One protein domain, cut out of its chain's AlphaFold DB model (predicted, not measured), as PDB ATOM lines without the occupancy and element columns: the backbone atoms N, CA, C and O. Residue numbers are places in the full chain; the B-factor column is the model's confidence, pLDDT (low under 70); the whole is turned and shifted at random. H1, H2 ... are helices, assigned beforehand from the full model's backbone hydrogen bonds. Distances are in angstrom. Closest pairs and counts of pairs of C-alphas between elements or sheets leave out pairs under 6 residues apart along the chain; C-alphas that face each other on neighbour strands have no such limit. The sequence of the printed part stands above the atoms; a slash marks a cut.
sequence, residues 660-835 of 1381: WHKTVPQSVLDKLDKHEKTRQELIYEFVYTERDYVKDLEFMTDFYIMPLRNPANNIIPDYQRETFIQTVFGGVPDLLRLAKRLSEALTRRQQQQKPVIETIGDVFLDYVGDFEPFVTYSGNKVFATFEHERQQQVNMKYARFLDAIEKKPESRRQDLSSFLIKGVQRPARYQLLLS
ATOM      1  N   TRP A 660      25.087  18.170  -9.434       86.45
ATOM      2  CA  TRP A 660      25.315  16.734  -9.605       86.45
ATOM      3  C   TRP A 660      24.789  16.245 -10.951       86.45
ATOM      4  O   TRP A 660      25.533  15.617 -11.700       86.45
ATOM      5  N   HIS A 661      23.554  16.631 -11.294       82.26
ATOM      6  CA  HIS A 661      22.853  16.253 -12.524       82.26
ATOM      7  C   HIS A 661      23.641  16.509 -13.817       82.26
ATOM      8  O   HIS A 661      23.459  15.776 -14.781       82.26
ATOM      9  N   LYS A 662      24.504  17.528 -13.860       81.31
ATOM     10  CA  LYS A 662      25.340  17.828 -15.033       81.31
ATOM     11  C   LYS A 662      26.532  16.868 -15.157       81.31
ATOM     12  O   LYS A 662      26.954  16.534 -16.255       81.31
ATOM     13  N   THR A 663      27.020  16.346 -14.032       82.41
ATOM     14  CA  THR A 663      28.186  15.446 -13.958       82.41
ATOM     15  C   THR A 663      27.879  13.968 -14.257       82.41
ATOM     16  O   THR A 663      28.760  13.115 -14.113       82.41
ATOM     17  N   VAL A 664      26.641  13.649 -14.659       85.33
ATOM     18  CA  VAL A 664      26.129  12.283 -14.871       85.33
ATOM     19  C   VAL A 664      25.583  12.113 -16.294       85.33
ATOM     20  O   VAL A 664      24.874  12.995 -16.774       85.33
ATOM     21  N   PRO A 665      25.809  10.966 -16.966       83.44
ATOM     22  CA  PRO A 665      25.156  10.683 -18.241       83.44
ATOM     23  C   PRO A 665      23.626  10.671 -18.122       83.44
ATOM     24  O   PRO A 665      23.068  10.094 -17.185       83.44
ATOM     25  N   GLN A 666      22.938  11.228 -19.122       83.66
ATOM     26  CA  GLN A 666      21.472  11.327 -19.167       83.66
ATOM     27  C   GLN A 666      20.769   9.968 -18.953       83.66
ATOM     28  O   GLN A 666      19.772   9.886 -18.243       83.66
ATOM     29  N   SER A 667      21.356   8.876 -19.455       84.96
ATOM     30  CA  SER A 667      20.866   7.496 -19.288       84.96
ATOM     31  C   SER A 667      20.882   6.961 -17.845       84.96
ATOM     32  O   SER A 667      20.283   5.916 -17.572       84.96
ATOM     33  N   VAL A 668      21.556   7.654 -16.920       86.04
ATOM     34  CA  VAL A 668      21.462   7.440 -15.467       86.04
ATOM     35  C   VAL A 668      20.331   8.292 -14.895       86.04
ATOM     36  O   VAL A 668      19.497   7.779 -14.150       86.04
ATOM     37  N   LEU A 669      20.254   9.568 -15.287       83.85
ATOM     38  CA  LEU A 669      19.201  10.483 -14.840       83.85
ATOM     39  C   LEU A 669      17.808   9.951 -15.185       83.85
ATOM     40  O   LEU A 669      16.926   9.964 -14.331       83.85
ATOM     41  N   ASP A 670      17.592   9.451 -16.396       85.62
ATOM     42  CA  ASP A 670      16.266   9.019 -16.861       85.62
ATOM     43  C   ASP A 670      15.719   7.801 -16.092       85.62
ATOM     44  O   ASP A 670      14.510   7.581 -16.061       85.62
ATOM     45  N   LYS A 671      16.588   7.051 -15.397       88.04
ATOM     46  CA  LYS A 671      16.221   5.911 -14.537       88.04
ATOM     47  C   LYS A 671      15.848   6.306 -13.104       88.04
ATOM     48  O   LYS A 671      15.324   5.476 -12.367       88.04
ATOM     49  N   LEU A 672      16.142   7.539 -12.687       87.26
ATOM     50  CA  LEU A 672      16.021   7.984 -11.297       87.26
ATOM     51  C   LEU A 672      14.774   8.845 -11.075       87.26
ATOM     52  O   LEU A 672      14.478   9.765 -11.847       87.26
ATOM     53  N   ASP A 673      14.060   8.584  -9.980       89.70
ATOM     54  CA  ASP A 673      12.921   9.404  -9.576       89.70
ATOM     55  C   ASP A 673      13.352  10.787  -9.046       89.70
ATOM     56  O   ASP A 673      14.531  11.070  -8.820       89.70
ATOM     57  N   LYS A 674      12.379  11.691  -8.881       89.79
ATOM     58  CA  LYS A 674      12.646  13.075  -8.465       89.79
ATOM     59  C   LYS A 674      13.203  13.182  -7.036       89.79
ATOM     60  O   LYS A 674      13.945  14.126  -6.763       89.79
ATOM     61  N   HIS A 675      12.860  12.259  -6.137       90.80
ATOM     62  CA  HIS A 675      13.382  12.270  -4.770       90.80
ATOM     63  C   HIS A 675      14.849  11.857  -4.772       90.80
ATOM     64  O   HIS A 675      15.661  12.616  -4.256       90.80
ATOM     65  N   GLU A 676      15.205  10.758  -5.438       92.21
ATOM     66  CA  GLU A 676      16.600  10.304  -5.502       92.21
ATOM     67  C   GLU A 676      17.499  11.318  -6.225       92.21
ATOM     68  O   GLU A 676      18.568  11.659  -5.734       92.21
ATOM     69  N   LYS A 677      17.019  11.920  -7.319       92.17
ATOM     70  CA  LYS A 677      17.662  13.078  -7.966       92.17
ATOM     71  C   LYS A 677      17.972  14.223  -6.994       92.17
ATOM     72  O   LYS A 677      19.078  14.756  -6.986       92.17
ATOM     73  N   THR A 678      17.008  14.585  -6.146       92.43
ATOM     74  CA  THR A 678      17.191  15.645  -5.136       92.43
ATOM     75  C   THR A 678      18.120  15.191  -4.001       92.43
ATOM     76  O   THR A 678      18.894  15.988  -3.481       92.43
ATOM     77  N   ARG A 679      18.093  13.900  -3.646       94.71
ATOM     78  CA  ARG A 679      18.964  13.273  -2.645       94.71
ATOM     79  C   ARG A 679      20.430  13.321  -3.083       94.71
ATOM     80  O   ARG A 679      21.263  13.801  -2.324       94.71
ATOM     81  N   GLN A 680      20.724  12.904  -4.315       94.33
ATOM     82  CA  GLN A 680      22.078  12.923  -4.881       94.33
ATOM     83  C   GLN A 680      22.630  14.347  -5.026       94.33
ATOM     84  O   GLN A 680      23.799  14.569  -4.729       94.33
ATOM     85  N   GLU A 681      21.793  15.323  -5.393       92.77
ATOM     86  CA  GLU A 681      22.182  16.742  -5.425       92.77
ATOM     87  C   GLU A 681      22.609  17.254  -4.033       92.77
ATOM     88  O   GLU A 681      23.663  17.864  -3.893       92.77
ATOM     89  N   LEU A 682      21.859  16.917  -2.976       93.39
ATOM     90  CA  LEU A 682      22.200  17.289  -1.594       93.39
ATOM     91  C   LEU A 682      23.434  16.540  -1.053       93.39
ATOM     92  O   LEU A 682      24.204  17.100  -0.273       93.39
ATOM     93  N   ILE A 683      23.659  15.292  -1.474       94.29
ATOM     94  CA  ILE A 683      24.894  14.555  -1.156       94.29
ATOM     95  C   ILE A 683      26.093  15.191  -1.880       94.29
ATOM     96  O   ILE A 683      27.163  15.337  -1.291       94.29
ATOM     97  N   TYR A 684      25.925  15.619  -3.133       92.70
ATOM     98  CA  TYR A 684      26.958  16.326  -3.888       92.70
ATOM     99  C   TYR A 684      27.294  17.685  -3.254       92.70
ATOM    100  O   TYR A 684      28.476  17.979  -3.068       92.70
ATOM    101  N   GLU A 685      26.281  18.449  -2.820       92.88
ATOM    102  CA  GLU A 685      26.444  19.678  -2.026       92.88
ATOM    103  C   GLU A 685      27.245  19.424  -0.741       92.88
ATOM    104  O   GLU A 685      28.176  20.170  -0.429       92.88
ATOM    105  N   PHE A 686      26.957  18.339  -0.015       94.32
ATOM    106  CA  PHE A 686      27.723  17.963   1.174       94.32
ATOM    107  C   PHE A 686      29.207  17.735   0.829       94.32
ATOM    108  O   PHE A 686      30.081  18.367   1.432       94.32
ATOM    109  N   VAL A 687      29.503  16.909  -0.184       93.83
ATOM    110  CA  VAL A 687      30.886  16.580  -0.578       93.83
ATOM    111  C   VAL A 687      31.659  17.816  -1.056       93.83
ATOM    112  O   VAL A 687      32.785  18.030  -0.602       93.83
ATOM    113  N   TYR A 688      31.103  18.649  -1.948       92.26
ATOM    114  CA  TYR A 688      31.860  19.801  -2.461       92.26
ATOM    115  C   TYR A 688      31.995  20.920  -1.420       92.26
ATOM    116  O   TYR A 688      33.088  21.469  -1.273       92.26
ATOM    117  N   THR A 689      30.955  21.204  -0.624       93.77
ATOM    118  CA  THR A 689      31.053  22.247   0.414       93.77
ATOM    119  C   THR A 689      32.007  21.869   1.547       93.77
ATOM    120  O   THR A 689      32.551  22.764   2.190       93.77
ATOM    121  N   GLU A 690      32.271  20.577   1.785       94.60
ATOM    122  CA  GLU A 690      33.315  20.155   2.730       94.60
ATOM    123  C   GLU A 690      34.718  20.418   2.174       94.60
ATOM    124  O   GLU A 690      35.603  20.879   2.891       94.60
ATOM    125  N   ARG A 691      34.929  20.186   0.873       94.15
ATOM    126  CA  ARG A 691      36.194  20.527   0.202       94.15
ATOM    127  C   ARG A 691      36.436  22.037   0.196       94.15
ATOM    128  O   ARG A 691      37.572  22.463   0.379       94.15
ATOM    129  N   ASP A 692      35.393  22.846   0.033       91.60
ATOM    130  CA  ASP A 692      35.504  24.307   0.122       91.60
ATOM    131  C   ASP A 692      35.728  24.804   1.558       91.60
ATOM    132  O   ASP A 692      36.506  25.735   1.762       91.60
ATOM    133  N   TYR A 693      35.134  24.153   2.562       94.57
ATOM    134  CA  TYR A 693      35.421  24.443   3.969       94.57
ATOM    135  C   TYR A 693      36.887  24.143   4.334       94.57
ATOM    136  O   TYR A 693      37.522  24.953   5.007       94.57
ATOM    137  N   VAL A 694      37.466  23.050   3.818       96.22
ATOM    138  CA  VAL A 694      38.907  22.766   3.960       96.22
ATOM    139  C   VAL A 694      39.762  23.876   3.336       96.22
ATOM    140  O   VAL A 694      40.613  24.422   4.041       96.22
ATOM    141  N   LYS A 695      39.498  24.279   2.080       93.59
ATOM    142  CA  LYS A 695      40.221  25.388   1.413       93.59
ATOM    143  C   LYS A 695      40.193  26.679   2.239       93.59
ATOM    144  O   LYS A 695      41.179  27.407   2.282       93.59
ATOM    145  N   ASP A 696      39.068  26.976   2.888       92.62
ATOM    146  CA  ASP A 696      38.902  28.186   3.697       92.62
ATOM    147  C   ASP A 696      39.736  28.166   4.988       92.62
ATOM    148  O   ASP A 696      40.236  29.212   5.410       92.62
ATOM    149  N   LEU A 697      39.927  26.992   5.598       94.51
ATOM    150  CA  LEU A 697      40.815  26.809   6.751       94.51
ATOM    151  C   LEU A 697      42.303  26.809   6.342       94.51
ATOM    152  O   LEU A 697      43.143  27.343   7.072       94.51
ATOM    153  N   GLU A 698      42.632  26.268   5.165       95.18
ATOM    154  CA  GLU A 698      43.974  26.362   4.566       95.18
ATOM    155  C   GLU A 698      44.331  27.821   4.256       95.18
ATOM    156  O   GLU A 698      45.343  28.317   4.745       95.18
ATOM    157  N   PHE A 699      43.445  28.563   3.582       93.74
ATOM    158  CA  PHE A 699      43.617  29.998   3.332       93.74
ATOM    159  C   PHE A 699      43.842  30.789   4.629       93.74
ATOM    160  O   PHE A 699      44.722  31.651   4.692       93.74
ATOM    161  N   MET A 700      43.097  30.469   5.694       93.90
ATOM    162  CA  MET A 700      43.289  31.106   6.999       93.90
ATOM    163  C   MET A 700      44.699  30.853   7.563       93.90
ATOM    164  O   MET A 700      45.329  31.761   8.113       93.90
ATOM    165  N   THR A 701      45.212  29.636   7.378       94.23
ATOM    166  CA  THR A 701      46.541  29.207   7.828       94.23
ATOM    167  C   THR A 701      47.658  29.883   7.029       94.23
ATOM    168  O   THR A 701      48.560  30.486   7.617       94.23
ATOM    169  N   ASP A 702      47.565  29.856   5.701       93.36
ATOM    170  CA  ASP A 702      48.647  30.271   4.805       93.36
ATOM    171  C   ASP A 702      48.735  31.791   4.621       93.36
ATOM    172  O   ASP A 702      49.831  32.332   4.461       93.36
ATOM    173  N   PHE A 703      47.602  32.503   4.670       92.94
ATOM    174  CA  PHE A 703      47.551  33.946   4.404       92.94
ATOM    175  C   PHE A 703      47.457  34.800   5.673       92.94
ATOM    176  O   PHE A 703      47.944  35.929   5.652       92.94
ATOM    177  N   TYR A 704      46.909  34.284   6.781       93.81
ATOM    178  CA  TYR A 704      46.912  34.999   8.065       93.81
ATOM    179  C   TYR A 704      47.914  34.408   9.062       93.81
ATOM    180  O   TYR A 704      48.837  35.117   9.460       93.81
ATOM    181  N   ILE A 705      47.771  33.138   9.467       94.18
ATOM    182  CA  ILE A 705      48.553  32.579  10.590       94.18
ATOM    183  C   ILE A 705      50.057  32.596  10.290       94.18
ATOM    184  O   ILE A 705      50.825  33.176  11.061       94.18
ATOM    185  N   MET A 706      50.496  32.003   9.178       93.79
ATOM    186  CA  MET A 706      51.921  31.903   8.851       93.79
ATOM    187  C   MET A 706      52.587  33.286   8.644       93.79
ATOM    188  O   MET A 706      53.642  33.520   9.245       93.79
ATOM    189  N   PRO A 707      51.987  34.257   7.919       93.41
ATOM    190  CA  PRO A 707      52.532  35.611   7.817       93.41
ATOM    191  C   PRO A 707      52.527  36.406   9.129       93.41
ATOM    192  O   PRO A 707      53.430  37.219   9.327       93.41
ATOM    193  N   LEU A 708      51.570  36.181  10.037       93.63
ATOM    194  CA  LEU A 708      51.562  36.814  11.363       93.63
ATOM    195  C   LEU A 708      52.602  36.205  12.312       93.63
ATOM    196  O   LEU A 708      53.144  36.926  13.151       93.63
ATOM    197  N   ARG A 709      52.884  34.900  12.186       92.68
ATOM    198  CA  ARG A 709      53.866  34.188  13.021       92.68
ATOM    199  C   ARG A 709      55.309  34.456  12.597       92.68
ATOM    200  O   ARG A 709      56.186  34.463  13.456       92.68
ATOM    201  N   ASN A 710      55.554  34.700  11.307       91.52
ATOM    202  CA  ASN A 710      56.884  35.007  10.777       91.52
ATOM    203  C   ASN A 710      57.447  36.319  11.383       91.52
ATOM    204  O   ASN A 710      56.909  37.395  11.094       91.52
ATOM    205  N   PRO A 711      58.549  36.275  12.165       84.76
ATOM    206  CA  PRO A 711      59.123  37.466  12.794       84.76
ATOM    207  C   PRO A 711      59.541  38.555  11.800       84.76
ATOM    208  O   PRO A 711      59.417  39.738  12.112       84.76
ATOM    209  N   ALA A 712      59.965  38.177  10.586       85.13
ATOM    210  CA  ALA A 712      60.446  39.112   9.566       85.13
ATOM    211  C   ALA A 712      59.384  40.137   9.125       85.13
ATOM    212  O   ALA A 712      59.730  41.246   8.723       85.13
ATOM    213  N   ASN A 713      58.094  39.802   9.243       84.90
ATOM    214  CA  ASN A 713      57.006  40.713   8.890       84.90
ATOM    215  C   ASN A 713      56.733  41.771   9.975       84.90
ATOM    216  O   ASN A 713      56.193  42.831   9.663       84.90
ATOM    217  N   ASN A 714      57.067  41.483  11.243       85.33
ATOM    218  CA  ASN A 714      56.885  42.355  12.415       85.33
ATOM    219  C   ASN A 714      55.562  43.166  12.396       85.33
ATOM    220  O   ASN A 714      55.550  44.392  12.541       85.33
ATOM    221  N   ILE A 715      54.439  42.477  12.158       90.72
ATOM    222  CA  ILE A 715      53.083  43.059  12.150       90.72
ATOM    223  C   ILE A 715      52.573  43.206  13.590       90.72
ATOM    224  O   ILE A 715      52.084  44.267  13.978       90.72
ATOM    225  N   ILE A 716      52.734  42.141  14.380       89.92
ATOM    226  CA  ILE A 716      52.484  42.089  15.824       89.92
ATOM    227  C   ILE A 716      53.847  42.067  16.546       89.92
ATOM    228  O   ILE A 716      54.728  41.309  16.107       89.92
ATOM    229  N   PRO A 717      54.044  42.858  17.623       87.62
ATOM    230  CA  PRO A 717      55.277  42.846  18.415       87.62
ATOM    231  C   PRO A 717      55.601  41.457  18.971       87.62
ATOM    232  O   PRO A 717      54.696  40.722  19.365       87.62
ATOM    233  N   ASP A 718      56.887  41.113  19.040       86.45
ATOM    234  CA  ASP A 718      57.368  39.763  19.372       86.45
ATOM    235  C   ASP A 718      56.771  39.213  20.673       86.45
ATOM    236  O   ASP A 718      56.235  38.107  20.685       86.45
ATOM    237  N   TYR A 719      56.755  40.032  21.729       87.81
ATOM    238  CA  TYR A 719      56.251  39.671  23.057       87.81
ATOM    239  C   TYR A 719      54.724  39.456  23.137       87.81
ATOM    240  O   TYR A 719      54.251  38.867  24.103       87.81
ATOM    241  N   GLN A 720      53.946  39.904  22.140       88.64
ATOM    242  CA  GLN A 720      52.499  39.633  22.054       88.64
ATOM    243  C   GLN A 720      52.151  38.566  21.004       88.64
ATOM    244  O   GLN A 720      51.046  38.029  21.027       88.64
ATOM    245  N   ARG A 721      53.057  38.279  20.056       91.01
ATOM    246  CA  ARG A 721      52.750  37.582  18.794       91.01
ATOM    247  C   ARG A 721      52.115  36.211  18.988       91.01
ATOM    248  O   ARG A 721      51.077  35.937  18.393       91.01
ATOM    249  N   GLU A 722      52.734  35.358  19.793       91.21
ATOM    250  CA  GLU A 722      52.271  33.980  19.961       91.21
ATOM    251  C   GLU A 722      50.956  33.931  20.760       91.21
ATOM    252  O   GLU A 722      50.003  33.292  20.323       91.21
ATOM    253  N   THR A 723      50.835  34.715  21.837       89.68
ATOM    254  CA  THR A 723      49.592  34.875  22.615       89.68
ATOM    255  C   THR A 723      48.437  35.408  21.763       89.68
ATOM    256  O   THR A 723      47.307  34.928  21.864       89.68
ATOM    257  N   PHE A 724      48.712  36.373  20.878       93.44
ATOM    258  CA  PHE A 724      47.743  36.897  19.918       93.44
ATOM    259  C   PHE A 724      47.279  35.816  18.931       93.44
ATOM    260  O   PHE A 724      46.078  35.642  18.728       93.44
ATOM    261  N   ILE A 725      48.213  35.050  18.356       94.17
ATOM    262  CA  ILE A 725      47.899  33.971  17.407       94.17
ATOM    263  C   ILE A 725      47.083  32.863  18.081       94.17
ATOM    264  O   ILE A 725      46.084  32.423  17.515       94.17
ATOM    265  N   GLN A 726      47.447  32.458  19.300       93.22
ATOM    266  CA  GLN A 726      46.691  31.471  20.075       93.22
ATOM    267  C   GLN A 726      45.285  31.971  20.437       93.22
ATOM    268  O   GLN A 726      44.333  31.200  20.373       93.22
ATOM    269  N   THR A 727      45.125  33.265  20.735       91.55
ATOM    270  CA  THR A 727      43.806  33.857  21.022       91.55
ATOM    271  C   THR A 727      42.928  33.911  19.768       91.55
ATOM    272  O   THR A 727      41.794  33.438  19.790       91.55
ATOM    273  N   VAL A 728      43.435  34.449  18.651       94.23
ATOM    274  CA  VAL A 728      42.625  34.691  17.439       94.23
ATOM    275  C   VAL A 728      42.424  33.439  16.579       94.23
ATOM    276  O   VAL A 728      41.378  33.295  15.951       94.23
ATOM    277  N   PHE A 729      43.380  32.507  16.571       95.32
ATOM    278  CA  PHE A 729      43.354  31.308  15.721       95.32
ATOM    279  C   PHE A 729      43.384  29.985  16.509       95.32
ATOM    280  O   PHE A 729      43.541  28.913  15.918       95.32
ATOM    281  N   GLY A 730      43.205  30.029  17.833       92.05
ATOM    282  CA  GLY A 730      43.076  28.837  18.673       92.05
ATOM    283  C   GLY A 730      41.971  27.903  18.169       92.05
ATOM    284  O   GLY A 730      40.843  28.337  17.940       92.05
ATOM    285  N   GLY A 731      42.317  26.629  17.959       92.44
ATOM    286  CA  GLY A 731      41.438  25.587  17.411       92.44
ATOM    287  C   GLY A 731      41.411  25.466  15.877       92.44
ATOM    288  O   GLY A 731      40.990  24.424  15.377       92.44
ATOM    289  N   VAL A 732      41.908  26.450  15.110       95.50
ATOM    290  CA  VAL A 732      41.955  26.363  13.628       95.50
ATOM    291  C   VAL A 732      42.755  25.146  13.124       95.50
ATOM    292  O   VAL A 732      42.247  24.455  12.238       95.50
ATOM    293  N   PRO A 733      43.947  24.803  13.669       94.40
ATOM    294  CA  PRO A 733      44.717  23.649  13.190       94.40
ATOM    295  C   PRO A 733      44.002  22.305  13.389       94.40
ATOM    296  O   PRO A 733      44.136  21.399  12.567       94.40
ATOM    297  N   ASP A 734      43.218  22.174  14.459       95.52
ATOM    298  CA  ASP A 734      42.519  20.932  14.797       95.52
ATOM    299  C   ASP A 734      41.206  20.790  14.026       95.52
ATOM    300  O   ASP A 734      40.904  19.697  13.540       95.52
ATOM    301  N   LEU A 735      40.496  21.899  13.783       95.98
ATOM    302  CA  LEU A 735      39.415  21.941  12.798       95.98
ATOM    303  C   LEU A 735      39.905  21.578  11.394       95.98
ATOM    304  O   LEU A 735      39.255  20.782  10.721       95.98
ATOM    305  N   LEU A 736      41.057  22.101  10.958       96.59
ATOM    306  CA  LEU A 736      41.640  21.777   9.651       96.59
ATOM    307  C   LEU A 736      41.982  20.283   9.544       96.59
ATOM    308  O   LEU A 736      41.707  19.655   8.521       96.59
ATOM    309  N   ARG A 737      42.532  19.695  10.614       96.77
ATOM    310  CA  ARG A 737      42.842  18.259  10.704       96.77
ATOM    311  C   ARG A 737      41.582  17.387  10.621       96.77
ATOM    312  O   ARG A 737      41.589  16.372   9.926       96.77
ATOM    313  N   LEU A 738      40.514  17.781  11.315       96.65
ATOM    314  CA  LEU A 738      39.224  17.089  11.319       96.65
ATOM    315  C   LEU A 738      38.530  17.184   9.950       96.65
ATOM    316  O   LEU A 738      38.193  16.158   9.358       96.65
ATOM    317  N   ALA A 739      38.390  18.405   9.424       95.42
ATOM    318  CA  ALA A 739      37.750  18.685   8.141       95.42
ATOM    319  C   ALA A 739      38.458  17.967   6.984       95.42
ATOM    320  O   ALA A 739      37.793  17.357   6.152       95.42
ATOM    321  N   LYS A 740      39.801  17.934   6.956       96.78
ATOM    322  CA  LYS A 740      40.553  17.171   5.943       96.78
ATOM    323  C   LYS A 740      40.198  15.685   5.950       96.78
ATOM    324  O   LYS A 740      39.811  15.160   4.907       96.78
ATOM    325  N   ARG A 741      40.245  15.022   7.114       97.40
ATOM    326  CA  ARG A 741      39.926  13.585   7.218       97.40
ATOM    327  C   ARG A 741      38.482  13.282   6.787       97.40
ATOM    328  O   ARG A 741      38.264  12.282   6.106       97.40
ATOM    329  N   LEU A 742      37.518  14.139   7.141       96.84
ATOM    330  CA  LEU A 742      36.114  13.997   6.731       96.84
ATOM    331  C   LEU A 742      35.926  14.247   5.225       96.84
ATOM    332  O   LEU A 742      35.293  13.447   4.539       96.84
ATOM    333  N   SER A 743      36.519  15.318   4.691       95.88
ATOM    334  CA  SER A 743      36.480  15.677   3.266       95.88
ATOM    335  C   SER A 743      37.052  14.565   2.381       95.88
ATOM    336  O   SER A 743      36.461  14.199   1.361       95.88
ATOM    337  N   GLU A 744      38.164  13.960   2.807       96.68
ATOM    338  CA  GLU A 744      38.737  12.777   2.169       96.68
ATOM    339  C   GLU A 744      37.790  11.573   2.219       96.68
ATOM    340  O   GLU A 744      37.608  10.916   1.197       96.68
ATOM    341  N   ALA A 745      37.175  11.270   3.367       96.47
ATOM    342  CA  ALA A 745      36.255  10.139   3.508       96.47
ATOM    343  C   ALA A 745      34.998  10.292   2.629       96.47
ATOM    344  O   ALA A 745      34.645   9.370   1.889       96.47
ATOM    345  N   LEU A 746      34.384  11.479   2.631       95.41
ATOM    346  CA  LEU A 746      33.243  11.828   1.779       95.41
ATOM    347  C   LEU A 746      33.607  11.756   0.283       95.41
ATOM    348  O   LEU A 746      32.866  11.178  -0.513       95.41
ATOM    349  N   THR A 747      34.782  12.267  -0.101       93.87
ATOM    350  CA  THR A 747      35.286  12.180  -1.485       93.87
ATOM    351  C   THR A 747      35.548  10.725  -1.897       93.87
ATOM    352  O   THR A 747      35.195  10.325  -3.006       93.87
ATOM    353  N   ARG A 748      36.106   9.902  -0.999       95.60
ATOM    354  CA  ARG A 748      36.372   8.471  -1.223       95.60
ATOM    355  C   ARG A 748      35.072   7.687  -1.433       95.60
ATOM    356  O   ARG A 748      34.991   6.903  -2.374       95.60
ATOM    357  N   ARG A 749      34.026   7.965  -0.641       94.65
ATOM    358  CA  ARG A 749      32.677   7.399  -0.829       94.65
ATOM    359  C   ARG A 749      32.068   7.810  -2.173       94.65
ATOM    360  O   ARG A 749      31.573   6.949  -2.897       94.65
ATOM    361  N   GLN A 750      32.172   9.089  -2.546       91.18
ATOM    362  CA  GLN A 750      31.709   9.589  -3.848       91.18
ATOM    363  C   GLN A 750      32.438   8.930  -5.032       91.18
ATOM    364  O   GLN A 750      31.819   8.697  -6.066       91.18
ATOM    365  N   GLN A 751      33.730   8.619  -4.899       90.79
ATOM    366  CA  GLN A 751      34.490   7.891  -5.922       90.79
ATOM    367  C   GLN A 751      34.069   6.416  -6.012       90.79
ATOM    368  O   GLN A 751      33.901   5.903  -7.114       90.79
ATOM    369  N   GLN A 752      33.869   5.749  -4.870       92.29
ATOM    370  CA  GLN A 752      33.501   4.328  -4.795       92.29
ATOM    371  C   GLN A 752      32.088   4.030  -5.320       92.29
ATOM    372  O   GLN A 752      31.886   2.994  -5.945       92.29
ATOM    373  N   GLN A 753      31.121   4.918  -5.072       89.00
ATOM    374  CA  GLN A 753      29.714   4.736  -5.458       89.00
ATOM    375  C   GLN A 753      29.285   5.661  -6.617       89.00
ATOM    376  O   GLN A 753      28.109   5.984  -6.770       89.00
ATOM    377  N   LYS A 754      30.217   6.123  -7.462       82.51
ATOM    378  CA  LYS A 754      29.855   6.940  -8.633       82.51
ATOM    379  C   LYS A 754      29.103   6.067  -9.658       82.51
ATOM    380  O   LYS A 754      29.623   5.012 -10.015       82.51
ATOM    381  N   PRO A 755      27.929   6.474 -10.189       82.82
ATOM    382  CA  PRO A 755      27.328   7.813 -10.127       82.82
ATOM    383  C   PRO A 755      26.317   8.091  -8.999       82.82
ATOM    384  O   PRO A 755      26.016   9.263  -8.779       82.82
ATOM    385  N   VAL A 756      25.767   7.068  -8.339       89.60
ATOM    386  CA  VAL A 756      24.656   7.188  -7.374       89.60
ATOM    387  C   VAL A 756      25.099   6.623  -6.028       89.60
ATOM    388  O   VAL A 756      25.283   5.418  -5.887       89.60
ATOM    389  N   ILE A 757      25.249   7.501  -5.039       92.68
ATOM    390  CA  ILE A 757      25.681   7.149  -3.685       92.68
ATOM    391  C   ILE A 757      24.513   6.497  -2.938       92.68
ATOM    392  O   ILE A 757      23.438   7.089  -2.816       92.68
ATOM    393  N   GLU A 758      24.715   5.286  -2.426       91.62
ATOM    394  CA  GLU A 758      23.700   4.525  -1.690       91.62
ATOM    395  C   GLU A 758      23.653   4.938  -0.215       91.62
ATOM    396  O   GLU A 758      22.573   5.192   0.321       91.62
ATOM    397  N   THR A 759      24.820   5.072   0.423       93.92
ATOM    398  CA  THR A 759      24.956   5.429   1.842       93.92
ATOM    399  C   THR A 759      25.923   6.590   2.051       93.92
ATOM    400  O   THR A 759      26.959   6.688   1.387       93.92
ATOM    401  N   ILE A 760      25.594   7.471   2.998       95.22
ATOM    402  CA  ILE A 760      26.451   8.592   3.411       95.22
ATOM    403  C   ILE A 760      26.372   8.890   4.917       95.22
ATOM    404  O   ILE A 760      27.314   9.449   5.481       95.22
ATOM    405  N   GLY A 761      25.275   8.518   5.589       95.31
ATOM    406  CA  GLY A 761      25.104   8.753   7.024       95.31
ATOM    407  C   GLY A 761      26.072   7.940   7.887       95.31
ATOM    408  O   GLY A 761      26.426   8.372   8.980       95.31
ATOM    409  N   ASP A 762      26.531   6.790   7.389       95.83
ATOM    410  CA  ASP A 762      27.569   5.961   8.006       95.83
ATOM    411  C   ASP A 762      28.914   6.702   8.056       95.83
ATOM    412  O   ASP A 762      29.492   6.840   9.130       95.83
ATOM    413  N   VAL A 763      29.338   7.305   6.937       96.50
ATOM    414  CA  VAL A 763      30.576   8.108   6.867       96.50
ATOM    415  C   VAL A 763      30.535   9.289   7.835       96.50
ATOM    416  O   VAL A 763      31.561   9.661   8.389       96.50
ATOM    417  N   PHE A 764      29.370   9.893   8.071       97.02
ATOM    418  CA  PHE A 764      29.261  10.968   9.059       97.02
ATOM    419  C   PHE A 764      29.343  10.452  10.504       97.02
ATOM    420  O   PHE A 764      29.973  11.085  11.353       97.02
ATOM    421  N   LEU A 765      28.735   9.297  10.794       96.63
ATOM    422  CA  LEU A 765      28.746   8.690  12.128       96.63
ATOM    423  C   LEU A 765      30.145   8.258  12.583       96.63
ATOM    424  O   LEU A 765      30.435   8.374  13.773       96.63
ATOM    425  N   ASP A 766      31.012   7.839  11.658       95.80
ATOM    426  CA  ASP A 766      32.415   7.504  11.946       95.80
ATOM    427  C   ASP A 766      33.238   8.713  12.443       95.80
ATOM    428  O   ASP A 766      34.268   8.533  13.090       95.80
ATOM    429  N   TYR A 767      32.790   9.946  12.164       95.94
ATOM    430  CA  TYR A 767      33.521  11.179  12.483       95.94
ATOM    431  C   TYR A 767      32.826  12.089  13.500       95.94
ATOM    432  O   TYR A 767      33.515  12.852  14.171       95.94
ATOM    433  N   VAL A 768      31.500  12.024  13.668       93.82
ATOM    434  CA  VAL A 768      30.763  12.933  14.576       93.82
ATOM    435  C   VAL A 768      31.192  12.802  16.048       93.82
ATOM    436  O   VAL A 768      31.060  13.753  16.815       93.82
ATOM    437  N   GLY A 769      31.772  11.662  16.445       91.72
ATOM    438  CA  GLY A 769      32.395  11.486  17.763       91.72
ATOM    439  C   GLY A 769      33.664  12.328  17.978       91.72
ATOM    440  O   GLY A 769      33.906  12.782  19.094       91.72
ATOM    441  N   ASP A 770      34.420  12.611  16.911       94.71
ATOM    442  CA  ASP A 770      35.652  13.420  16.926       94.71
ATOM    443  C   ASP A 770      35.362  14.944  16.877       94.71
ATOM    444  O   ASP A 770      36.291  15.745  16.791       94.71
ATOM    445  N   PHE A 771      34.095  15.391  16.908       96.25
ATOM    446  CA  PHE A 771      33.706  16.793  16.636       96.25
ATOM    447  C   PHE A 771      33.907  17.790  17.802       96.25
ATOM    448  O   PHE A 771      33.576  18.970  17.668       96.25
ATOM    449  N   GLU A 772      34.505  17.383  18.923       95.10
ATOM    450  CA  GLU A 772      34.808  18.266  20.067       95.10
ATOM    451  C   GLU A 772      35.658  19.530  19.727       95.10
ATOM    452  O   GLU A 772      35.441  20.575  20.354       95.10
ATOM    453  N   PRO A 773      36.539  19.551  18.697       96.24
ATOM    454  CA  PRO A 773      37.183  20.783  18.231       96.24
ATOM    455  C   PRO A 773      36.202  21.885  17.796       96.24
ATOM    456  O   PRO A 773      36.521  23.060  17.964       96.24
ATOM    457  N   PHE A 774      34.997  21.552  17.311       96.21
ATOM    458  CA  PHE A 774      33.965  22.556  17.006       96.21
ATOM    459  C   PHE A 774      33.422  23.236  18.270       96.21
ATOM    460  O   PHE A 774      33.162  24.440  18.246       96.21
ATOM    461  N   VAL A 775      33.292  22.503  19.381       95.09
ATOM    462  CA  VAL A 775      32.861  23.046  20.682       95.09
ATOM    463  C   VAL A 775      33.923  24.014  21.207       95.09
ATOM    464  O   VAL A 775      33.634  25.182  21.471       95.09
ATOM    465  N   THR A 776      35.178  23.555  21.246       93.58
ATOM    466  CA  THR A 776      36.332  24.345  21.706       93.58
ATOM    467  C   THR A 776      36.532  25.607  20.859       93.58
ATOM    468  O   THR A 776      36.699  26.702  21.398       93.58
ATOM    469  N   TYR A 777      36.458  25.481  19.530       96.04
ATOM    470  CA  TYR A 777      36.605  26.610  18.612       96.04
ATOM    471  C   TYR A 777      35.474  27.635  18.742       96.04
ATOM    472  O   TYR A 777      35.740  28.834  18.732       96.04
ATOM    473  N   SER A 778      34.223  27.189  18.899       93.13
ATOM    474  CA  SER A 778      33.077  28.103  19.029       93.13
ATOM    475  C   SER A 778      33.151  28.931  20.313       93.13
ATOM    476  O   SER A 778      32.918  30.138  20.276       93.13
ATOM    477  N   GLY A 779      33.611  28.326  21.415       91.28
ATOM    478  CA  GLY A 779      33.978  29.067  22.621       91.28
ATOM    479  C   GLY A 779      35.120  30.065  22.380       91.28
ATOM    480  O   GLY A 779      35.019  31.233  22.759       91.28
ATOM    481  N   ASN A 780      36.192  29.647  21.693       93.12
ATOM    482  CA  ASN A 780      37.327  30.534  21.416       93.12
ATOM    483  C   ASN A 780      36.982  31.703  20.468       93.12
ATOM    484  O   ASN A 780      37.525  32.798  20.623       93.12
ATOM    485  N   LYS A 781      36.040  31.520  19.530       92.37
ATOM    486  CA  LYS A 781      35.600  32.552  18.572       92.37
ATOM    487  C   LYS A 781      35.132  33.840  19.264       92.37
ATOM    488  O   LYS A 781      35.314  34.920  18.698       92.37
ATOM    489  N   VAL A 782      34.605  33.759  20.488       87.67
ATOM    490  CA  VAL A 782      34.268  34.933  21.312       87.67
ATOM    491  C   VAL A 782      35.509  35.810  21.543       87.67
ATOM    492  O   VAL A 782      35.538  36.971  21.131       87.67
ATOM    493  N   PHE A 783      36.565  35.243  22.133       90.15
ATOM    494  CA  PHE A 783      37.814  35.953  22.441       90.15
ATOM    495  C   PHE A 783      38.580  36.349  21.173       90.15
ATOM    496  O   PHE A 783      39.132  37.448  21.099       90.15
ATOM    497  N   ALA A 784      38.558  35.488  20.151       92.04
ATOM    498  CA  ALA A 784      39.177  35.751  18.858       92.04
ATOM    499  C   ALA A 784      38.598  36.993  18.165       92.04
ATOM    500  O   ALA A 784      39.348  37.771  17.584       92.04
ATOM    501  N   THR A 785      37.278  37.194  18.242       87.10
ATOM    502  CA  THR A 785      36.609  38.367  17.653       87.10
ATOM    503  C   THR A 785      37.041  39.647  18.367       87.10
ATOM    504  O   THR A 785      37.483  40.587  17.713       87.10
ATOM    505  N   PHE A 786      37.015  39.647  19.703       85.12
ATOM    506  CA  PHE A 786      37.441  40.787  20.517       85.12
ATOM    507  C   PHE A 786      38.898  41.201  20.262       85.12
ATOM    508  O   PHE A 786      39.177  42.368  19.997       85.12
ATOM    509  N   GLU A 787      39.842  40.259  20.334       88.06
ATOM    510  CA  GLU A 787      41.267  40.587  20.208       88.06
ATOM    511  C   GLU A 787      41.649  40.946  18.759       88.06
ATOM    512  O   GLU A 787      42.512  41.800  18.550       88.06
ATOM    513  N   HIS A 788      40.957  40.383  17.759       91.11
ATOM    514  CA  HIS A 788      41.055  40.816  16.362       91.11
ATOM    515  C   HIS A 788      40.597  42.271  16.176       91.11
ATOM    516  O   HIS A 788      41.367  43.088  15.665       91.11
ATOM    517  N   GLU A 789      39.379  42.608  16.620       85.72
ATOM    518  CA  GLU A 789      38.821  43.963  16.511       85.72
ATOM    519  C   GLU A 789      39.686  44.981  17.263       85.72
ATOM    520  O   GLU A 789      40.016  46.036  16.717       85.72
ATOM    521  N   ARG A 790      40.141  44.639  18.477       83.59
ATOM    522  CA  ARG A 790      41.050  45.480  19.262       83.59
ATOM    523  C   ARG A 790      42.355  45.746  18.517       83.59
ATOM    524  O   ARG A 790      42.749  46.901  18.384       83.59
ATOM    525  N   GLN A 791      43.033  44.712  18.018       87.74
ATOM    526  CA  GLN A 791      44.303  44.893  17.307       87.74
ATOM    527  C   GLN A 791      44.114  45.629  15.976       87.74
ATOM    528  O   GLN A 791      44.994  46.387  15.582       87.74
ATOM    529  N   GLN A 792      42.969  45.488  15.298       88.02
ATOM    530  CA  GLN A 792      42.665  46.288  14.107       88.02
ATOM    531  C   GLN A 792      42.503  47.780  14.439       88.02
ATOM    532  O   GLN A 792      42.935  48.625  13.656       88.02
ATOM    533  N   GLN A 793      41.921  48.105  15.595       80.62
ATOM    534  CA  GLN A 793      41.714  49.487  16.036       80.62
ATOM    535  C   GLN A 793      43.023  50.136  16.529       80.62
ATOM    536  O   GLN A 793      43.323  51.258  16.125       80.62
ATOM    537  N   VAL A 794      43.845  49.430  17.322       81.27
ATOM    538  CA  VAL A 794      45.068  50.010  17.924       81.27
ATOM    539  C   VAL A 794      46.332  49.874  17.059       81.27
ATOM    540  O   VAL A 794      47.212  50.733  17.104       81.27
ATOM    541  N   ASN A 795      46.462  48.811  16.253       88.41
ATOM    542  CA  ASN A 795      47.691  48.509  15.513       88.41
ATOM    543  C   ASN A 795      47.532  48.767  14.005       88.41
ATOM    544  O   ASN A 795      47.097  47.919  13.225       88.41
ATOM    545  N   MET A 796      48.006  49.935  13.564       88.84
ATOM    546  CA  MET A 796      47.964  50.355  12.158       88.84
ATOM    547  C   MET A 796      48.796  49.487  11.193       88.84
ATOM    548  O   MET A 796      48.537  49.531   9.989       88.84
ATOM    549  N   LYS A 797      49.760  48.676  11.665       92.17
ATOM    550  CA  LYS A 797      50.393  47.649  10.811       92.17
ATOM    551  C   LYS A 797      49.417  46.506  10.543       92.17
ATOM    552  O   LYS A 797      49.266  46.087   9.399       92.17
ATOM    553  N   TYR A 798      48.743  46.030  11.590       93.82
ATOM    554  CA  TYR A 798      47.776  44.939  11.502       93.82
ATOM    555  C   TYR A 798      46.545  45.338  10.679       93.82
ATOM    556  O   TYR A 798      46.161  44.599   9.776       93.82
ATOM    557  N   ALA A 799      46.014  46.550  10.872       90.09
ATOM    558  CA  ALA A 799      44.952  47.097  10.025       90.09
ATOM    559  C   ALA A 799      45.328  47.070   8.530       90.09
ATOM    560  O   ALA A 799      44.588  46.518   7.721       90.09
ATOM    561  N   ARG A 800      46.520  47.573   8.165       91.96
ATOM    562  CA  ARG A 800      47.028  47.562   6.778       91.96
ATOM    563  C   ARG A 800      47.271  46.155   6.222       91.96
ATOM    564  O   ARG A 800      47.119  45.949   5.022       91.96
ATOM    565  N   PHE A 801      47.655  45.205   7.071       94.31
ATOM    566  CA  PHE A 801      47.839  43.800   6.705       94.31
ATOM    567  C   PHE A 801      46.504  43.125   6.350       94.31
ATOM    568  O   PHE A 801      46.404  42.493   5.299       94.31
ATOM    569  N   LEU A 802      45.458  43.335   7.158       92.27
ATOM    570  CA  LEU A 802      44.096  42.881   6.847       92.27
ATOM    571  C   LEU A 802      43.606  43.486   5.526       92.27
ATOM    572  O   LEU A 802      43.178  42.762   4.629       92.27
ATOM    573  N   ASP A 803      43.778  44.801   5.375       89.26
ATOM    574  CA  ASP A 803      43.473  45.567   4.167       89.26
ATOM    575  C   ASP A 803      44.184  45.040   2.910       89.26
ATOM    576  O   ASP A 803      43.675  45.208   1.802       89.26
ATOM    577  N   ALA A 804      45.378  44.459   3.049       91.63
ATOM    578  CA  ALA A 804      46.132  43.882   1.941       91.63
ATOM    579  C   ALA A 804      45.616  42.484   1.558       91.63
ATOM    580  O   ALA A 804      45.611  42.146   0.375       91.63
ATOM    581  N   ILE A 805      45.143  41.694   2.529       91.37
ATOM    582  CA  ILE A 805      44.571  40.361   2.285       91.37
ATOM    583  C   ILE A 805      43.141  40.461   1.737       91.37
ATOM    584  O   ILE A 805      42.836  39.777   0.768       91.37
ATOM    585  N   GLU A 806      42.295  41.362   2.252       87.91
ATOM    586  CA  GLU A 806      40.915  41.577   1.759       87.91
ATOM    587  C   GLU A 806      40.884  42.017   0.270       87.91
ATOM    588  O   GLU A 806      39.882  41.858  -0.430       87.91
ATOM    589  N   LYS A 807      42.012  42.537  -0.244       86.40
ATOM    590  CA  LYS A 807      42.214  42.920  -1.653       86.40
ATOM    591  C   LYS A 807      42.761  41.790  -2.542       86.40
ATOM    592  O   LYS A 807      42.719  41.933  -3.764       86.40
ATOM    593  N   LYS A 808      43.257  40.682  -1.976       84.66
ATOM    594  CA  LYS A 808      43.713  39.509  -2.743       84.66
ATOM    595  C   LYS A 808      42.522  38.753  -3.352       84.66
ATOM    596  O   LYS A 808      41.536  38.560  -2.634       84.66
ATOM    597  N   PRO A 809      42.578  38.285  -4.615       81.01
ATOM    598  CA  PRO A 809      41.479  37.524  -5.219       81.01
ATOM    599  C   PRO A 809      41.146  36.239  -4.445       81.01
ATOM    600  O   PRO A 809      39.971  35.908  -4.311       81.01
ATOM    601  N   GLU A 810      42.144  35.579  -3.852       80.87
ATOM    602  CA  GLU A 810      41.995  34.359  -3.047       80.87
ATOM    603  C   GLU A 810      41.090  34.563  -1.814       80.87
ATOM    604  O   GLU A 810      40.357  33.655  -1.426       80.87
ATOM    605  N   SER A 811      41.053  35.777  -1.242       80.39
ATOM    606  CA  SER A 811      40.140  36.119  -0.135       80.39
ATOM    607  C   SER A 811      38.666  36.156  -0.554       80.39
ATOM    608  O   SER A 811      37.774  36.129   0.293       80.39
ATOM    609  N   ARG A 812      38.392  36.287  -1.863       81.69
ATOM    610  CA  ARG A 812      37.067  36.566  -2.446       81.69
ATOM    611  C   ARG A 812      36.394  37.811  -1.836       81.69
ATOM    612  O   ARG A 812      35.168  37.899  -1.811       81.69
ATOM    613  N   ARG A 813      37.195  38.775  -1.352       80.04
ATOM    614  CA  ARG A 813      36.768  39.991  -0.623       80.04
ATOM    615  C   ARG A 813      35.999  39.702   0.674       80.04
ATOM    616  O   ARG A 813      35.098  40.450   1.045       80.04
ATOM    617  N   GLN A 814      36.338  38.601   1.342       81.67
ATOM    618  CA  GLN A 814      35.879  38.280   2.693       81.67
ATOM    619  C   GLN A 814      36.943  38.738   3.698       81.67
ATOM    620  O   GLN A 814      38.139  38.559   3.460       81.67
ATOM    621  N   ASP A 815      36.517  39.338   4.809       87.98
ATOM    622  CA  ASP A 815      37.427  39.764   5.874       87.98
ATOM    623  C   ASP A 815      37.715  38.634   6.876       87.98
ATOM    624  O   ASP A 815      37.118  37.555   6.816       87.98
ATOM    625  N   LEU A 816      38.651  38.849   7.806       91.15
ATOM    626  CA  LEU A 816      39.055  37.785   8.729       91.15
ATOM    627  C   LEU A 816      37.895  37.324   9.629       91.15
ATOM    628  O   LEU A 816      37.751  36.125   9.861       91.15
ATOM    629  N   SER A 817      37.014  38.227  10.071       88.87
ATOM    630  CA  SER A 817      35.800  37.849  10.807       88.87
ATOM    631  C   SER A 817      34.888  36.922   9.995       88.87
ATOM    632  O   SER A 817      34.392  35.934  10.546       88.87
ATOM    633  N   SER A 818      34.760  37.172   8.688       88.02
ATOM    634  CA  SER A 818      34.023  36.336   7.728       88.02
ATOM    635  C   SER A 818      34.623  34.934   7.538       88.02
ATOM    636  O   SER A 818      33.888  33.995   7.239       88.02
ATOM    637  N   PHE A 819      35.938  34.757   7.719       92.10
ATOM    638  CA  PHE A 819      36.584  33.435   7.742       92.10
ATOM    639  C   PHE A 819      36.453  32.753   9.112       92.10
ATOM    640  O   PHE A 819      36.064  31.587   9.182       92.10
ATOM    641  N   LEU A 820      36.701  33.483  10.203       92.83
ATOM    642  CA  LEU A 820      36.632  32.965  11.575       92.83
ATOM    643  C   LEU A 820      35.231  32.444  11.949       92.83
ATOM    644  O   LEU A 820      35.097  31.509  12.730       92.83
ATOM    645  N   ILE A 821      34.153  33.024  11.417       90.55
ATOM    646  CA  ILE A 821      32.795  32.564  11.751       90.55
ATOM    647  C   ILE A 821      32.437  31.205  11.109       90.55
ATOM    648  O   ILE A 821      31.547  30.508  11.601       90.55
ATOM    649  N   LYS A 822      33.141  30.769  10.052       90.59
ATOM    650  CA  LYS A 822      32.794  29.545   9.300       90.59
ATOM    651  C   LYS A 822      32.933  28.270  10.129       90.59
ATOM    652  O   LYS A 822      32.119  27.362   9.970       90.59
ATOM    653  N   GLY A 823      33.898  28.231  11.051       91.04
ATOM    654  CA  GLY A 823      34.059  27.112  11.982       91.04
ATOM    655  C   GLY A 823      32.854  26.920  12.909       91.04
ATOM    656  O   GLY A 823      32.497  25.788  13.209       91.04
ATOM    657  N   VAL A 824      32.167  28.005  13.284       91.46
ATOM    658  CA  VAL A 824      30.936  27.947  14.096       91.46
ATOM    659  C   VAL A 824      29.721  27.568  13.237       91.46
ATOM    660  O   VAL A 824      28.839  26.842  13.684       91.46
ATOM    661  N   GLN A 825      29.684  28.005  11.972       91.22
ATOM    662  CA  GLN A 825      28.572  27.724  11.050       91.22
ATOM    663  C   GLN A 825      28.565  26.294  10.483       91.22
ATOM    664  O   GLN A 825      27.494  25.785  10.143       91.22
ATOM    665  N   ARG A 826      29.720  25.627  10.331       94.65
ATOM    666  CA  ARG A 826      29.777  24.316   9.653       94.65
ATOM    667  C   ARG A 826      28.936  23.221  10.349       94.65
ATOM    668  O   ARG A 826      28.191  22.555   9.629       94.65
ATOM    669  N   PRO A 827      28.924  23.080  11.694       94.65
ATOM    670  CA  PRO A 827      28.026  22.153  12.397       94.65
ATOM    671  C   PRO A 827      26.536  22.354  12.082       94.65
ATOM    672  O   PRO A 827      25.825  21.390  11.799       94.65
ATOM    673  N   ALA A 828      26.074  23.605  12.040       92.05
ATOM    674  CA  ALA A 828      24.699  23.940  11.664       92.05
ATOM    675  C   ALA A 828      24.382  23.543  10.211       92.05
ATOM    676  O   ALA A 828      23.306  23.027   9.900       92.05
ATOM    677  N   ARG A 829      25.351  23.712   9.305       93.51
ATOM    678  CA  ARG A 829      25.209  23.304   7.900       93.51
ATOM    679  C   ARG A 829      25.132  21.784   7.741       93.51
ATOM    680  O   ARG A 829      24.353  21.332   6.905       93.51
ATOM    681  N   TYR A 830      25.812  20.995   8.579       96.11
ATOM    682  CA  TYR A 830      25.608  19.539   8.617       96.11
ATOM    683  C   TYR A 830      24.175  19.161   9.021       96.11
ATOM    684  O   TYR A 830      23.578  18.314   8.362       96.11
ATOM    685  N   GLN A 831      23.584  19.804  10.040       94.31
ATOM    686  CA  GLN A 831      22.189  19.544  10.440       94.31
ATOM    687  C   GLN A 831      21.211  19.796   9.278       94.31
ATOM    688  O   GLN A 831      20.319  18.978   9.032       94.31
ATOM    689  N   LEU A 832      21.396  20.896   8.538       93.20
ATOM    690  CA  LEU A 832      20.578  21.241   7.370       93.20
ATOM    691  C   LEU A 832      20.747  20.230   6.222       93.20
ATOM    692  O   LEU A 832      19.744  19.738   5.699       93.20
ATOM    693  N   LEU A 833      21.988  19.875   5.870       94.93
ATOM    694  CA  LEU A 833      22.298  18.900   4.816       94.93
ATOM    695  C   LEU A 833      21.745  17.508   5.154       94.93
ATOM    696  O   LEU A 833      20.991  16.941   4.366       94.93
ATOM    697  N   LEU A 834      22.036  16.983   6.350       96.31
ATOM    698  CA  LEU A 834      21.552  15.675   6.809       96.31
ATOM    699  C   LEU A 834      20.021  15.618   6.854       96.31
ATOM    700  O   LEU A 834      19.431  14.645   6.387       96.31
ATOM    701  N   SER A 835      19.360  16.677   7.336       94.07
ATOM    702  CA  SER A 835      17.892  16.767   7.332       94.07
ATOM    703  C   SER A 835      17.318  16.814   5.909       94.07
ATOM    704  O   SER A 835      16.276  16.214   5.640       94.07
TER     705      SER A 835
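Overview. This is residues 660 to 835 of the 1381 residues of the protein "Rho family guanine nucleotide exchange factor" of Candida albicans (strain SC5314 / ATCC MYA-2876) (UniProt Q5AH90). An elongated body of helices is built along one long helix, H3, with H4, H5 and H10 running back beside parts of it, and H6 and H7 forming an outer layer over these, away from H3. H8 folds back from the far end of H7, and the little helices H1 and H2 sit at the other end, by the beginning of H3. The printed part has 176 residues with ten named helices, H1 to H10 in chain order, and no named strand: the class is all helix, its packing part aligned, part crossed. It is loose, with a radius of gyration of the C-alphas of 19.4 A, and spans 63 by 34 by 23 A.

Arrangement. H1, residues 660 to 663, touches the hub H3, residues 674 to 709, at Trp 660 and Glu 681, closest C-alphas 5.2 A apart. H2, residues 666 to 669, is close to H3 but not clearly touching, with C-alphas 669 and 677 7.5 A apart. H4, residues 718 to 729, forms a hairpin with H3, at a shallow tilt of 8 degrees; closest are C-alphas 709 and 721, 6.8 A apart. H5, residues 732 to 752, touches H3 with C-alphas 743 and 690 5.5 A apart, opposite ways at a shallow tilt of 33 degrees, only just short of steep. H6, residues 761 to 768, forms a hairpin with H5, closest C-alphas 763 and 746 at 6.8 A. H7, residues 772 to 794, has a kink of 39 degrees near residue 782 and touches H4 at a steep tilt of 47 degrees, C-alphas 784 and 728 being 3.9 A apart. H8, residues 796 to 805, touches H7 only at the corner, closest C-alphas 799 and 792 at 4.7 A. H9, residues 816 to 820, only just touches H3, with 3 pairs of C-alphas within 8 A, the closest 819 and 696 at 7.0 A. H10, residues 822 to 835, touches H3 with C-alphas 833 and 686 6.6 A apart, and H7 with C-alphas 824 and 778 5.4 A apart. Every O i to N i+4 pair is within hydrogen-bond range in H5, H8 and H9; the counts are 30 of 32 in H3, 6 of 8 in H4, 3 of 4 in H6, 17 of 19 in H7 and 8 of 10 in H10, while H1 and H2 are too short for such a pair.

Along the chain. H1 begins at C-alpha 660, (25.315, 16.734, -9.605). H3 measures 51.1 A, from C-alpha 674 at (12.646, 13.075, -8.465); H7 measures 33.4 A, H5 29.9 A and H10 19.7 A, ending at C-alpha 835, (17.892, 16.767, 7.332).

Size, cuts and confidence. The C-alphas farthest apart, Lys 671 and Tyr 719, are 64.5 A apart. The printed part has no cut and no long link. Mean pLDDT of the printed part is 91.3, and no printed residue is under 70.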